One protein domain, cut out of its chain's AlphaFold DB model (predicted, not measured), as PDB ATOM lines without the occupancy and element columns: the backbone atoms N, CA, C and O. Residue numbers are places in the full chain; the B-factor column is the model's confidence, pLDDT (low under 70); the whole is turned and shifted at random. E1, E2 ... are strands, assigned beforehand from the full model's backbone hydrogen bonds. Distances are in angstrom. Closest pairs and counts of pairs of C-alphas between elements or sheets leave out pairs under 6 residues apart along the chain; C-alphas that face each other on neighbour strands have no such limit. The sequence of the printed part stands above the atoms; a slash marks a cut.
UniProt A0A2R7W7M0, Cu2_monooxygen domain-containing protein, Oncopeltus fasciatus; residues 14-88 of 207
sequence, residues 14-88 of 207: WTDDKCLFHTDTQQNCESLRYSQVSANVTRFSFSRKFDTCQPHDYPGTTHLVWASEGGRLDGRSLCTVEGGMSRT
ATOM      1  N   TRP A  14      29.078 -95.008  -8.484       91.75
ATOM      2  CA  TRP A  14      29.119 -95.674  -9.778       91.75
ATOM      3  C   TRP A  14      29.932 -94.846 -10.771       91.75
ATOM      4  O   TRP A  14      30.215 -93.669 -10.549       91.75
ATOM      5  N   THR A  15      30.345 -95.469 -11.870       92.38
ATOM      6  CA  THR A  15      31.079 -94.801 -12.949       92.38
ATOM      7  C   THR A  15      30.259 -94.788 -14.224       92.38
ATOM      8  O   THR A  15      29.674 -95.813 -14.578       92.38
ATOM      9  N   ASP A  16      30.253 -93.662 -14.930       92.19
ATOM     10  CA  ASP A  16      29.629 -93.565 -16.251       92.19
ATOM     11  C   ASP A  16      30.533 -94.092 -17.386       92.19
ATOM     12  O   ASP A  16      31.638 -94.595 -17.167       92.19
ATOM     13  N   ASP A  17      30.053 -93.971 -18.624       92.88
ATOM     14  CA  ASP A  17      30.755 -94.371 -19.849       92.88
ATOM     15  C   ASP A  17      32.033 -93.555 -20.133       92.88
ATOM     16  O   ASP A  17      32.844 -93.948 -20.973       92.88
ATOM     17  N   LYS A  18      32.253 -92.455 -19.404       93.12
ATOM     18  CA  LYS A  18      33.466 -91.618 -19.442       93.12
ATOM     19  C   LYS A  18      34.396 -91.892 -18.250       93.12
ATOM     20  O   LYS A  18      35.317 -91.112 -17.986       93.12
ATOM     21  N   CYS A  19      34.149 -92.984 -17.524       91.31
ATOM     22  CA  CYS A  19      34.790 -93.356 -16.264       91.31
ATOM     23  C   CYS A  19      34.700 -92.280 -15.169       91.31
ATOM     24  O   CYS A  19      35.544 -92.263 -14.269       91.31
ATOM     25  N   LEU A  20      33.747 -91.349 -15.237       93.69
ATOM     26  CA  LEU A  20      33.579 -90.339 -14.199       93.69
ATOM     27  C   LEU A  20      32.899 -90.987 -12.994       93.69
ATOM     28  O   LEU A  20      31.849 -91.606 -13.147       93.69
ATOM     29  N   PHE A  21      33.503 -90.871 -11.814       92.38
ATOM     30  CA  PHE A  21      32.917 -91.382 -10.581       92.38
ATOM     31  C   PHE A  21      31.842 -90.428 -10.057       92.38
ATOM     32  O   PHE A  21      32.099 -89.238  -9.846       92.38
ATOM     33  N   HIS A  22      30.664 -90.981  -9.787       92.75
ATOM     34  CA  HIS A  22      29.507 -90.296  -9.227       92.75
ATOM     35  C   HIS A  22      29.183 -90.896  -7.866       92.75
ATOM     36  O   HIS A  22      29.019 -92.110  -7.737       92.75
ATOM     37  N   THR A  23      29.077 -90.047  -6.847       91.50
ATOM     38  CA  THR A  23      28.590 -90.495  -5.537       91.50
ATOM     39  C   THR A  23      27.125 -90.909  -5.648       91.50
ATOM     40  O   THR A  23      26.308 -90.151  -6.174       91.50
ATOM     41  N   ASP A  24      26.782 -92.088  -5.136       88.88
ATOM     42  CA  ASP A  24      25.396 -92.542  -5.120       88.88
ATOM     43  C   ASP A  24      24.587 -91.787  -4.056       88.88
ATOM     44  O   ASP A  24      25.058 -91.464  -2.960       88.88
ATOM     45  N   THR A  25      23.332 -91.514  -4.391       87.25
ATOM     46  CA  THR A  25      22.329 -90.981  -3.469       87.25
ATOM     47  C   THR A  25      21.862 -92.019  -2.449       87.25
ATOM     48  O   THR A  25      21.414 -91.640  -1.363       87.25
ATOM     49  N   GLN A  26      21.985 -93.313  -2.765       86.56
ATOM     50  CA  GLN A  26      21.607 -94.422  -1.896       86.56
ATOM     51  C   GLN A  26      22.829 -95.281  -1.534       86.56
ATOM     52  O   GLN A  26      23.673 -95.570  -2.367       86.56
ATOM     53  N   GLN A  27      22.934 -95.695  -0.266       88.38
ATOM     54  CA  GLN A  27      23.994 -96.597   0.199       88.38
ATOM     55  C   GLN A  27      23.506 -98.047   0.136       88.38
ATOM     56  O   GLN A  27      22.662 -98.438   0.948       88.38
ATOM     57  N   ASN A  28      24.051 -98.841  -0.786       87.94
ATOM     58  CA  ASN A  28      23.722-100.258  -0.946       87.94
ATOM     59  C   ASN A  28      24.745-101.184  -0.265       87.94
ATOM     60  O   ASN A  28      24.439-102.348   0.014       87.94
ATOM     61  N   CYS A  29      25.945-100.676   0.036       87.94
ATOM     62  CA  CYS A  29      26.986-101.375   0.785       87.94
ATOM     63  C   CYS A  29      26.848-101.111   2.297       87.94
ATOM     64  O   CYS A  29      27.320-100.121   2.859       87.94
ATOM     65  N   GLU A  30      26.208-102.043   2.988       88.75
ATOM     66  CA  GLU A  30      25.912-101.962   4.412       88.75
ATOM     67  C   GLU A  30      27.026-102.555   5.286       88.75
ATOM     68  O   GLU A  30      27.823-103.397   4.867       88.75
ATOM     69  N   SER A  31      27.027-102.179   6.569       87.25
ATOM     70  CA  SER A  31      27.874-102.794   7.602       87.25
ATOM     71  C   SER A  31      29.372-102.793   7.280       87.25
ATOM     72  O   SER A  31      30.075-103.735   7.655       87.25
ATOM     73  N   LEU A  32      29.868-101.743   6.615       86.62
ATOM     74  CA  LEU A  32      31.285-101.625   6.311       86.62
ATOM     75  C   LEU A  32      32.126-101.656   7.597       86.62
ATOM     76  O   LEU A  32      31.931-100.878   8.531       86.62
ATOM     77  N   ARG A  33      33.101-102.555   7.614       89.19
ATOM     78  CA  ARG A  33      34.114-102.712   8.653       89.19
ATOM     79  C   ARG A  33      35.474-102.736   7.990       89.19
ATOM     80  O   ARG A  33      35.614-103.252   6.883       89.19
ATOM     81  N   TYR A  34      36.479-102.238   8.694       89.56
ATOM     82  CA  TYR A  34      37.861-102.429   8.296       89.56
ATOM     83  C   TYR A  34      38.711-102.895   9.470       89.56
ATOM     84  O   TYR A  34      38.415-102.604  10.630       89.56
ATOM     85  N   SER A  35      39.765-103.641   9.166       91.12
ATOM     86  CA  SER A  35      40.755-104.071  10.146       91.12
ATOM     87  C   SER A  35      42.138-104.159   9.517       91.12
ATOM     88  O   SER A  35      42.294-104.572   8.367       91.12
ATOM     89  N   GLN A  36      43.158-103.780  10.283       92.69
ATOM     90  CA  GLN A  36      44.545-103.999   9.893       92.69
ATOM     91  C   GLN A  36      44.892-105.469  10.158       92.69
ATOM     92  O   GLN A  36      44.881-105.907  11.308       92.69
ATOM     93  N   VAL A  37      45.170-106.241   9.107       93.69
ATOM     94  CA  VAL A  37      45.535-107.666   9.214       93.69
ATOM     95  C   VAL A  37      47.047-107.825   9.402       93.69
ATOM     96  O   VAL A  37      47.492-108.702  10.136       93.69
ATOM     97  N   SER A  38      47.842-106.966   8.764       93.44
ATOM     98  CA  SER A  38      49.297-106.866   8.937       93.44
ATOM     99  C   SER A  38      49.763-105.445   8.599       93.44
ATOM    100  O   SER A  38      48.959-104.638   8.140       93.44
ATOM    101  N   ALA A  39      51.047-105.116   8.793       91.31
ATOM    102  CA  ALA A  39      51.577-103.763   8.552       91.31
ATOM    103  C   ALA A  39      51.192-103.177   7.177       91.31
ATOM    104  O   ALA A  39      50.908-101.988   7.086       91.31
ATOM    105  N   ASN A  40      51.078-104.023   6.147       92.31
ATOM    106  CA  ASN A  40      50.793-103.609   4.769       92.31
ATOM    107  C   ASN A  40      49.440-104.118   4.239       92.31
ATOM    108  O   ASN A  40      49.189-104.040   3.041       92.31
ATOM    109  N   VAL A  41      48.575-104.680   5.093       92.19
ATOM    110  CA  VAL A  41      47.290-105.254   4.661       92.19
ATOM    111  C   VAL A  41      46.152-104.722   5.516       92.19
ATOM    112  O   VAL A  41      46.043-105.044   6.702       92.19
ATOM    113  N   THR A  42      45.255-103.980   4.869       90.31
ATOM    114  CA  THR A  42      43.964-103.571   5.428       90.31
ATOM    115  C   THR A  42      42.867-104.404   4.789       90.31
ATOM    116  O   THR A  42      42.782-104.500   3.566       90.31
ATOM    117  N   ARG A  43      42.018-105.017   5.607       91.94
ATOM    118  CA  ARG A  43      40.832-105.734   5.149       91.94
ATOM    119  C   ARG A  43      39.623-104.831   5.289       91.94
ATOM    120  O   ARG A  43      39.398-104.308   6.373       91.94
ATOM    121  N   PHE A  44      38.825-104.740   4.233       90.44
ATOM    122  CA  PHE A  44      37.490-104.150   4.250       90.44
ATOM    123  C   PHE A  44      36.444-105.265   4.149       90.44
ATOM    124  O   PHE A  44      36.687-106.311   3.545       90.44
ATOM    125  N   SER A  45      35.294-105.095   4.789       91.62
ATOM    126  CA  SER A  45      34.199-106.068   4.768       91.62
ATOM    127  C   SER A  45      32.875-105.332   4.815       91.62
ATOM    128  O   SER A  45      32.692-104.494   5.687       91.62
ATOM    129  N   PHE A  46      31.967-105.644   3.902       91.75
ATOM    130  CA  PHE A  46      30.638-105.045   3.800       91.75
ATOM    131  C   PHE A  46      29.638-106.103   3.322       91.75
ATOM    132  O   PHE A  46      30.033-107.197   2.912       91.75
ATOM    133  N   SER A  47      28.354-105.776   3.389       91.25
ATOM    134  CA  SER A  47      27.260-106.588   2.863       91.25
ATOM    135  C   SER A  47      26.508-105.798   1.801       91.25
ATOM    136  O   SER A  47      26.304-104.600   1.961       91.25
ATOM    137  N   ARG A  48      26.074-106.458   0.729       89.81
ATOM    138  CA  ARG A  48      25.237-105.865  -0.320       89.81
ATOM    139  C   ARG A  48      24.226-106.911  -0.772       89.81
ATOM    140  O   ARG A  48      24.558-108.095  -0.862       89.81
ATOM    141  N   LYS A  49      22.994-106.487  -1.055       89.31
ATOM    142  CA  LYS A  49      21.990-107.358  -1.684       89.31
ATOM    143  C   LYS A  49      22.448-107.752  -3.093       89.31
ATOM    144  O   LYS A  49      23.169-107.005  -3.744       89.31
ATOM    145  N   PHE A  50      22.037-108.926  -3.570       86.75
ATOM    146  CA  PHE A  50      22.384-109.353  -4.933       86.75
ATOM    147  C   PHE A  50      21.729-108.473  -5.994       86.75
ATOM    148  O   PHE A  50      22.373-108.132  -6.979       86.75
ATOM    149  N   ASP A  51      20.484-108.076  -5.745       86.81
ATOM    150  CA  ASP A  51      19.743-107.122  -6.556       86.81
ATOM    151  C   ASP A  51      19.216-106.009  -5.643       86.81
ATOM    152  O   ASP A  51      18.632-106.269  -4.584       86.81
ATOM    153  N   THR A  52      19.492-104.770  -6.028       87.19
ATOM    154  CA  THR A  52      19.062-103.544  -5.344       87.19
ATOM    155  C   THR A  52      17.938-102.841  -6.107       87.19
ATOM    156  O   THR A  52      17.389-101.861  -5.598       87.19
ATOM    157  N   CYS A  53      17.578-103.346  -7.296       84.88
ATOM    158  CA  CYS A  53      16.605-102.785  -8.233       84.88
ATOM    159  C   CYS A  53      16.910-101.336  -8.667       84.88
ATOM    160  O   CYS A  53      15.996-100.615  -9.072       84.88
ATOM    161  N   GLN A  54      18.167-100.892  -8.566       84.88
ATOM    162  CA  GLN A  54      18.588 -99.539  -8.937       84.88
ATOM    163  C   GLN A  54      19.182 -99.494 -10.353       84.88
ATOM    164  O   GLN A  54      19.926-100.399 -10.724       84.88
ATOM    165  N   PRO A  55      18.906 -98.443 -11.153       85.06
ATOM    166  CA  PRO A  55      19.340 -98.383 -12.553       85.06
ATOM    167  C   PRO A  55      20.857 -98.449 -12.781       85.06
ATOM    168  O   PRO A  55      21.286 -98.916 -13.833       85.06
ATOM    169  N   HIS A  56      21.657 -97.961 -11.829       84.56
ATOM    170  CA  HIS A  56      23.120 -97.873 -11.943       84.56
ATOM    171  C   HIS A  56      23.855 -99.041 -11.274       84.56
ATOM    172  O   HIS A  56      25.079 -99.139 -11.363       84.56
ATOM    173  N   ASP A  57      23.112 -99.949 -10.648       86.00
ATOM    174  CA  ASP A  57      23.676-101.062  -9.908       86.00
ATOM    175  C   ASP A  57      23.925-102.262 -10.817       86.00
ATOM    176  O   ASP A  57      23.067-102.690 -11.587       86.00
ATOM    177  N   TYR A  58      25.111-102.856 -10.693       83.00
ATOM    178  CA  TYR A  58      25.466-104.050 -11.450       83.00
ATOM    179  C   TYR A  58      24.736-105.284 -10.883       83.00
ATOM    180  O   TYR A  58      24.960-105.634  -9.714       83.00
ATOM    181  N   PRO A  59      23.907-105.982 -11.688       78.44
ATOM    182  CA  PRO A  59      23.229-107.211 -11.268       78.44
ATOM    183  C   PRO A  59      24.107-108.459 -11.460       78.44
ATOM    184  O   PRO A  59      23.718-109.569 -11.098       78.44
ATOM    185  N   GLY A  60      25.277-108.320 -12.090       74.88
ATOM    186  CA  GLY A  60      26.139-109.457 -12.380       74.88
ATOM    187  C   GLY A  60      26.952-109.909 -11.166       74.88
ATOM    188  O   GLY A  60      27.212-109.166 -10.226       74.88
ATOM    189  N   THR A  61      27.408-111.158 -11.204       75.06
ATOM    190  CA  THR A  61      28.032-111.827 -10.046       75.06
ATOM    191  C   THR A  61      29.464-112.285 -10.318       75.06
ATOM    192  O   THR A  61      30.007-113.109  -9.578       75.06
ATOM    193  N   THR A  62      30.064-111.761 -11.395       82.88
ATOM    194  CA  THR A  62      31.297-112.321 -11.965       82.88
ATOM    195  C   THR A  62      32.491-111.377 -11.994       82.88
ATOM    196  O   THR A  62      33.616-111.820 -11.795       82.88
ATOM    197  N   HIS A  63      32.281-110.087 -12.246       90.62
ATOM    198  CA  HIS A  63      33.367-109.133 -12.458       90.62
ATOM    199  C   HIS A  63      33.568-108.286 -11.206       90.62
ATOM    200  O   HIS A  63      32.655-107.586 -10.779       90.62
ATOM    201  N   LEU A  64      34.764-108.354 -10.629       90.69
ATOM    202  CA  LEU A  64      35.217-107.444  -9.587       90.69
ATOM    203  C   LEU A  64      36.186-106.457 -10.213       90.69
ATOM    204  O   LEU A  64      37.187-106.868 -10.794       90.69
ATOM    205  N   VAL A  65      35.888-105.173 -10.084       91.38
ATOM    206  CA  VAL A  65      36.754-104.081 -10.528       91.38
ATOM    207  C   VAL A  65      37.303-103.360  -9.309       91.38
ATOM    208  O   VAL A  65      36.630-103.264  -8.282       91.38
ATOM    209  N   TRP A  66      38.534-102.881  -9.408       91.44
ATOM    210  CA  TRP A  66      39.144-102.061  -8.372       91.44
ATOM    211  C   TRP A  66      39.975-100.956  -9.008       91.44
ATOM    212  O   TRP A  66      40.513-101.109 -10.104       91.44
ATOM    213  N   ALA A  67      40.063 -99.848  -8.289       90.69
ATOM    214  CA  ALA A  67      40.834 -98.676  -8.646       90.69
ATOM    215  C   ALA A  67      41.398 -98.062  -7.362       90.69
ATOM    216  O   ALA A  67      40.767 -98.143  -6.305       90.69
ATOM    217  N   SER A  68      42.580 -97.467  -7.453       87.88
ATOM    218  CA  SER A  68      43.276 -96.827  -6.344       87.88
ATOM    219  C   SER A  68      43.671 -95.412  -6.750       87.88
ATOM    220  O   SER A  68      44.393 -95.215  -7.722       87.88
ATOM    221  N   GLU A  69      43.181 -94.426  -6.002       84.88
ATOM    222  CA  GLU A  69      43.459 -93.006  -6.220       84.88
ATOM    223  C   GLU A  69      43.389 -92.252  -4.885       84.88
ATOM    224  O   GLU A  69      42.669 -92.648  -3.961       84.88
ATOM    225  N   GLY A  70      44.148 -91.163  -4.768       84.38
ATOM    226  CA  GLY A  70      44.157 -90.316  -3.581       84.38
ATOM    227  C   GLY A  70      43.036 -89.269  -3.574       84.38
ATOM    228  O   GLY A  70      42.777 -88.580  -4.558       84.38
ATOM    229  N   GLY A  71      42.430 -89.054  -2.403       83.75
ATOM    230  CA  GLY A  71      41.477 -87.962  -2.170       83.75
ATOM    231  C   GLY A  71      40.023 -88.294  -2.523       83.75
ATOM    232  O   GLY A  71      39.632 -89.452  -2.627       83.75
ATOM    233  N   ARG A  72      39.179 -87.257  -2.637       83.38
ATOM    234  CA  ARG A  72      37.737 -87.406  -2.911       83.38
ATOM    235  C   ARG A  72      37.510 -87.764  -4.381       83.38
ATOM    236  O   ARG A  72      37.967 -87.016  -5.244       83.38
ATOM    237  N   LEU A  73      36.795 -88.861  -4.637       86.50
ATOM    238  CA  LEU A  73      36.596 -89.421  -5.983       86.50
ATOM    239  C   LEU A  73      35.470 -88.757  -6.787       86.50
ATOM    240  O   LEU A  73      35.501 -88.793  -8.006       86.50
ATOM    241  N   ASP A  74      34.496 -88.139  -6.124       87.25
ATOM    242  CA  ASP A  74      33.335 -87.503  -6.759       87.25
ATOM    243  C   ASP A  74      33.725 -86.496  -7.858       87.25
ATOM    244  O   ASP A  74      34.449 -85.527  -7.594       87.25
ATOM    245  N   GLY A  75      33.265 -86.743  -9.087       87.94
ATOM    246  CA  GLY A  75      33.603 -85.953 -10.272       87.94
ATOM    247  C   GLY A  75      35.018 -86.184 -10.817       87.94
ATOM    248  O   GLY A  75      35.492 -85.381 -11.623       87.94
ATOM    249  N   ARG A  76      35.721 -87.246 -10.399       89.00
ATOM    250  CA  ARG A  76      37.026 -87.631 -10.963       89.00
ATOM    251  C   ARG A  76      36.887 -88.720 -12.008       89.00
ATOM    252  O   ARG A  76      36.100 -89.648 -11.850       89.00
ATOM    253  N   SER A  77      37.694 -88.620 -13.060       91.19
ATOM    254  CA  SER A  77      37.832 -89.701 -14.032       91.19
ATOM    255  C   SER A  77      38.735 -90.795 -13.475       91.19
ATOM    256  O   SER A  77      39.842 -90.516 -13.013       91.19
ATOM    257  N   LEU A  78      38.268 -92.038 -13.557       90.06
ATOM    258  CA  LEU A  78      39.007 -93.242 -13.188       90.06
ATOM    259  C   LEU A  78      39.597 -93.968 -14.411       90.06
ATOM    260  O   LEU A  78      40.052 -95.098 -14.283       90.06
ATOM    261  N   CYS A  79      39.609 -93.366 -15.609       87.19
ATOM    262  CA  CYS A  79      40.081 -94.076 -16.808       87.19
ATOM    263  C   CYS A  79      41.592 -94.384 -16.779       87.19
ATOM    264  O   CYS A  79      42.042 -95.309 -17.450       87.19
ATOM    265  N   THR A  80      42.385 -93.592 -16.055       87.25
ATOM    266  CA  THR A  80      43.858 -93.678 -16.056       87.25
ATOM    267  C   THR A  80      44.448 -93.987 -14.685       87.25
ATOM    268  O   THR A  80      45.664 -93.916 -14.520       87.25
ATOM    269  N   VAL A  81      43.604 -94.262 -13.691       90.12
ATOM    270  CA  VAL A  81      44.069 -94.568 -12.335       90.12
ATOM    271  C   VAL A  81      44.584 -96.000 -12.273       90.12
ATOM    272  O   VAL A  81      44.210 -96.845 -13.090       90.12
ATOM    273  N   GLU A  82      45.446 -96.281 -11.300       92.06
ATOM    274  CA  GLU A  82      45.879 -97.652 -11.055       92.06
ATOM    275  C   GLU A  82      44.655 -98.502 -10.712       92.06
ATOM    276  O   GLU A  82      43.893 -98.185  -9.799       92.06
ATOM    277  N   GLY A  83      44.453 -99.579 -11.456       91.81
ATOM    278  CA  GLY A  83      43.273-100.402 -11.302       91.81
ATOM    279  C   GLY A  83      43.402-101.733 -12.008       91.81
ATOM    280  O   GLY A  83      44.390-102.036 -12.682       91.81
ATOM    281  N   GLY A  84      42.369-102.545 -11.852       93.00
ATOM    282  CA  GLY A  84      42.311-103.850 -12.470       93.00
ATOM    283  C   GLY A  84      40.949-104.495 -12.325       93.00
ATOM    284  O   GLY A  84      40.022-103.965 -11.710       93.00
ATOM    285  N   MET A  85      40.846-105.687 -12.894       92.75
ATOM    286  CA  MET A  85      39.668-106.526 -12.760       92.75
ATOM    287  C   MET A  85      40.063-107.949 -12.394       92.75
ATOM    288  O   MET A  85      41.128-108.437 -12.772       92.75
ATOM    289  N   SER A  86      39.174-108.628 -11.683       91.56
ATOM    290  CA  SER A  86      39.228-110.065 -11.456       91.56
ATOM    291  C   SER A  86      37.872-110.681 -11.785       91.56
ATOM    292  O   SER A  86      36.826-110.090 -11.513       91.56
ATOM    293  N   ARG A  87      37.883-111.867 -12.397       89.94
ATOM    294  CA  ARG A  87      36.676-112.665 -12.619       89.94
ATOM    295  C   ARG A  87      36.580-113.711 -11.521       89.94
ATOM    296  O   ARG A  87      37.544-114.420 -11.255       89.94
ATOM    297  N   THR A  88      35.423-113.810 -10.890       89.06
ATOM    298  CA  THR A  88      35.164-114.761  -9.809       89.06
ATOM    299  C   THR A  88      33.722-115.240  -9.863       89.06
ATOM    300  O   THR A  88      32.911-114.683 -10.583       89.06
TER     301      THR A  88
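AT A GLANCE: This is residues 14 to 88 of the 207 residues of the protein "Cu2_monooxygen domain-containing protein" of Oncopeltus fasciatus (UniProt A0A2R7W7M0). Two separate antiparallel hairpins of strands, E2 with E3 and E4 with E5, point in clearly different directions and are joined by one long loop, residues 48 to 62, with a small looped-back end at residues 14 to 23 that holds the short E1. The E2 and E3 hairpin reaches away as an arm to its turn at residues 39 to 40, while the loop of residues 48 to 62 swings to the opposite end of the longest span and that of residues 69 to 81 reaches over toward E1. The printed part has 75 residues with no named helix and five named strands, in the order E1, E2, E3, E4, E5; the class is all strand, though under half of the residues, 31 of 75, are in named elements. It is only just loose, close to compact, with a radius of gyration of the C-alphas of 13.8 A, and spans 38 by 29 by 26 A.

HOW THE PARTS SIT: E1, residues 21 to 23, pairs with no named strand; residues 14 to 15 pair with its residues 21 to 22, antiparallel. E2, residues 30 to 38, and E3, residues 41 to 47, form a hairpin of antiparallel neighbours, with 163 degrees between their directions. The C-alphas of Leu 32 and Phe 46 face each other at 4.3 A, and N 33 and O 45 are within hydrogen-bond range at 2.8 A, as are N 43 and O 35 at 2.8 A. E4, residues 63 to 68, and E5, residues 82 to 87, form the other hairpin, antiparallel with 165 degrees between their directions. The C-alphas of Ala 67 and Gly 83 face each other at 4.0 A; N 66 and O 84 are within hydrogen-bond range at 2.9 A. E2 is apart from E4 and E5, E3 is apart from both as well, and E1 is apart from the other four strands.

IN THESE COORDINATES: E1 begins at C-alpha 21 (32.917, -91.382, -10.581) and is 6.7 A long from first to last C-alpha. E2, the longest strand, measures 24.3 A and begins at C-alpha 30 (25.912, -101.962, 4.412). E3 measures 20.2 A, E4 16.9 A and E5 17.7 A, the last ending at C-alpha 87 (36.676, -112.665, -12.619).

THE WHOLE: The C-alphas of Ala 39 and Pro 55, the two farthest apart in the domain, are 38.9 A apart. The links E3 to E4 and E4 to E5 are long, with 15 and 13 residues; E1 to E2 is short and E2 to E3 tight. The printed part has no cut, and no printed residue is under 70 in pLDDT; the mean of the printed part is 88.8 in this predicted model.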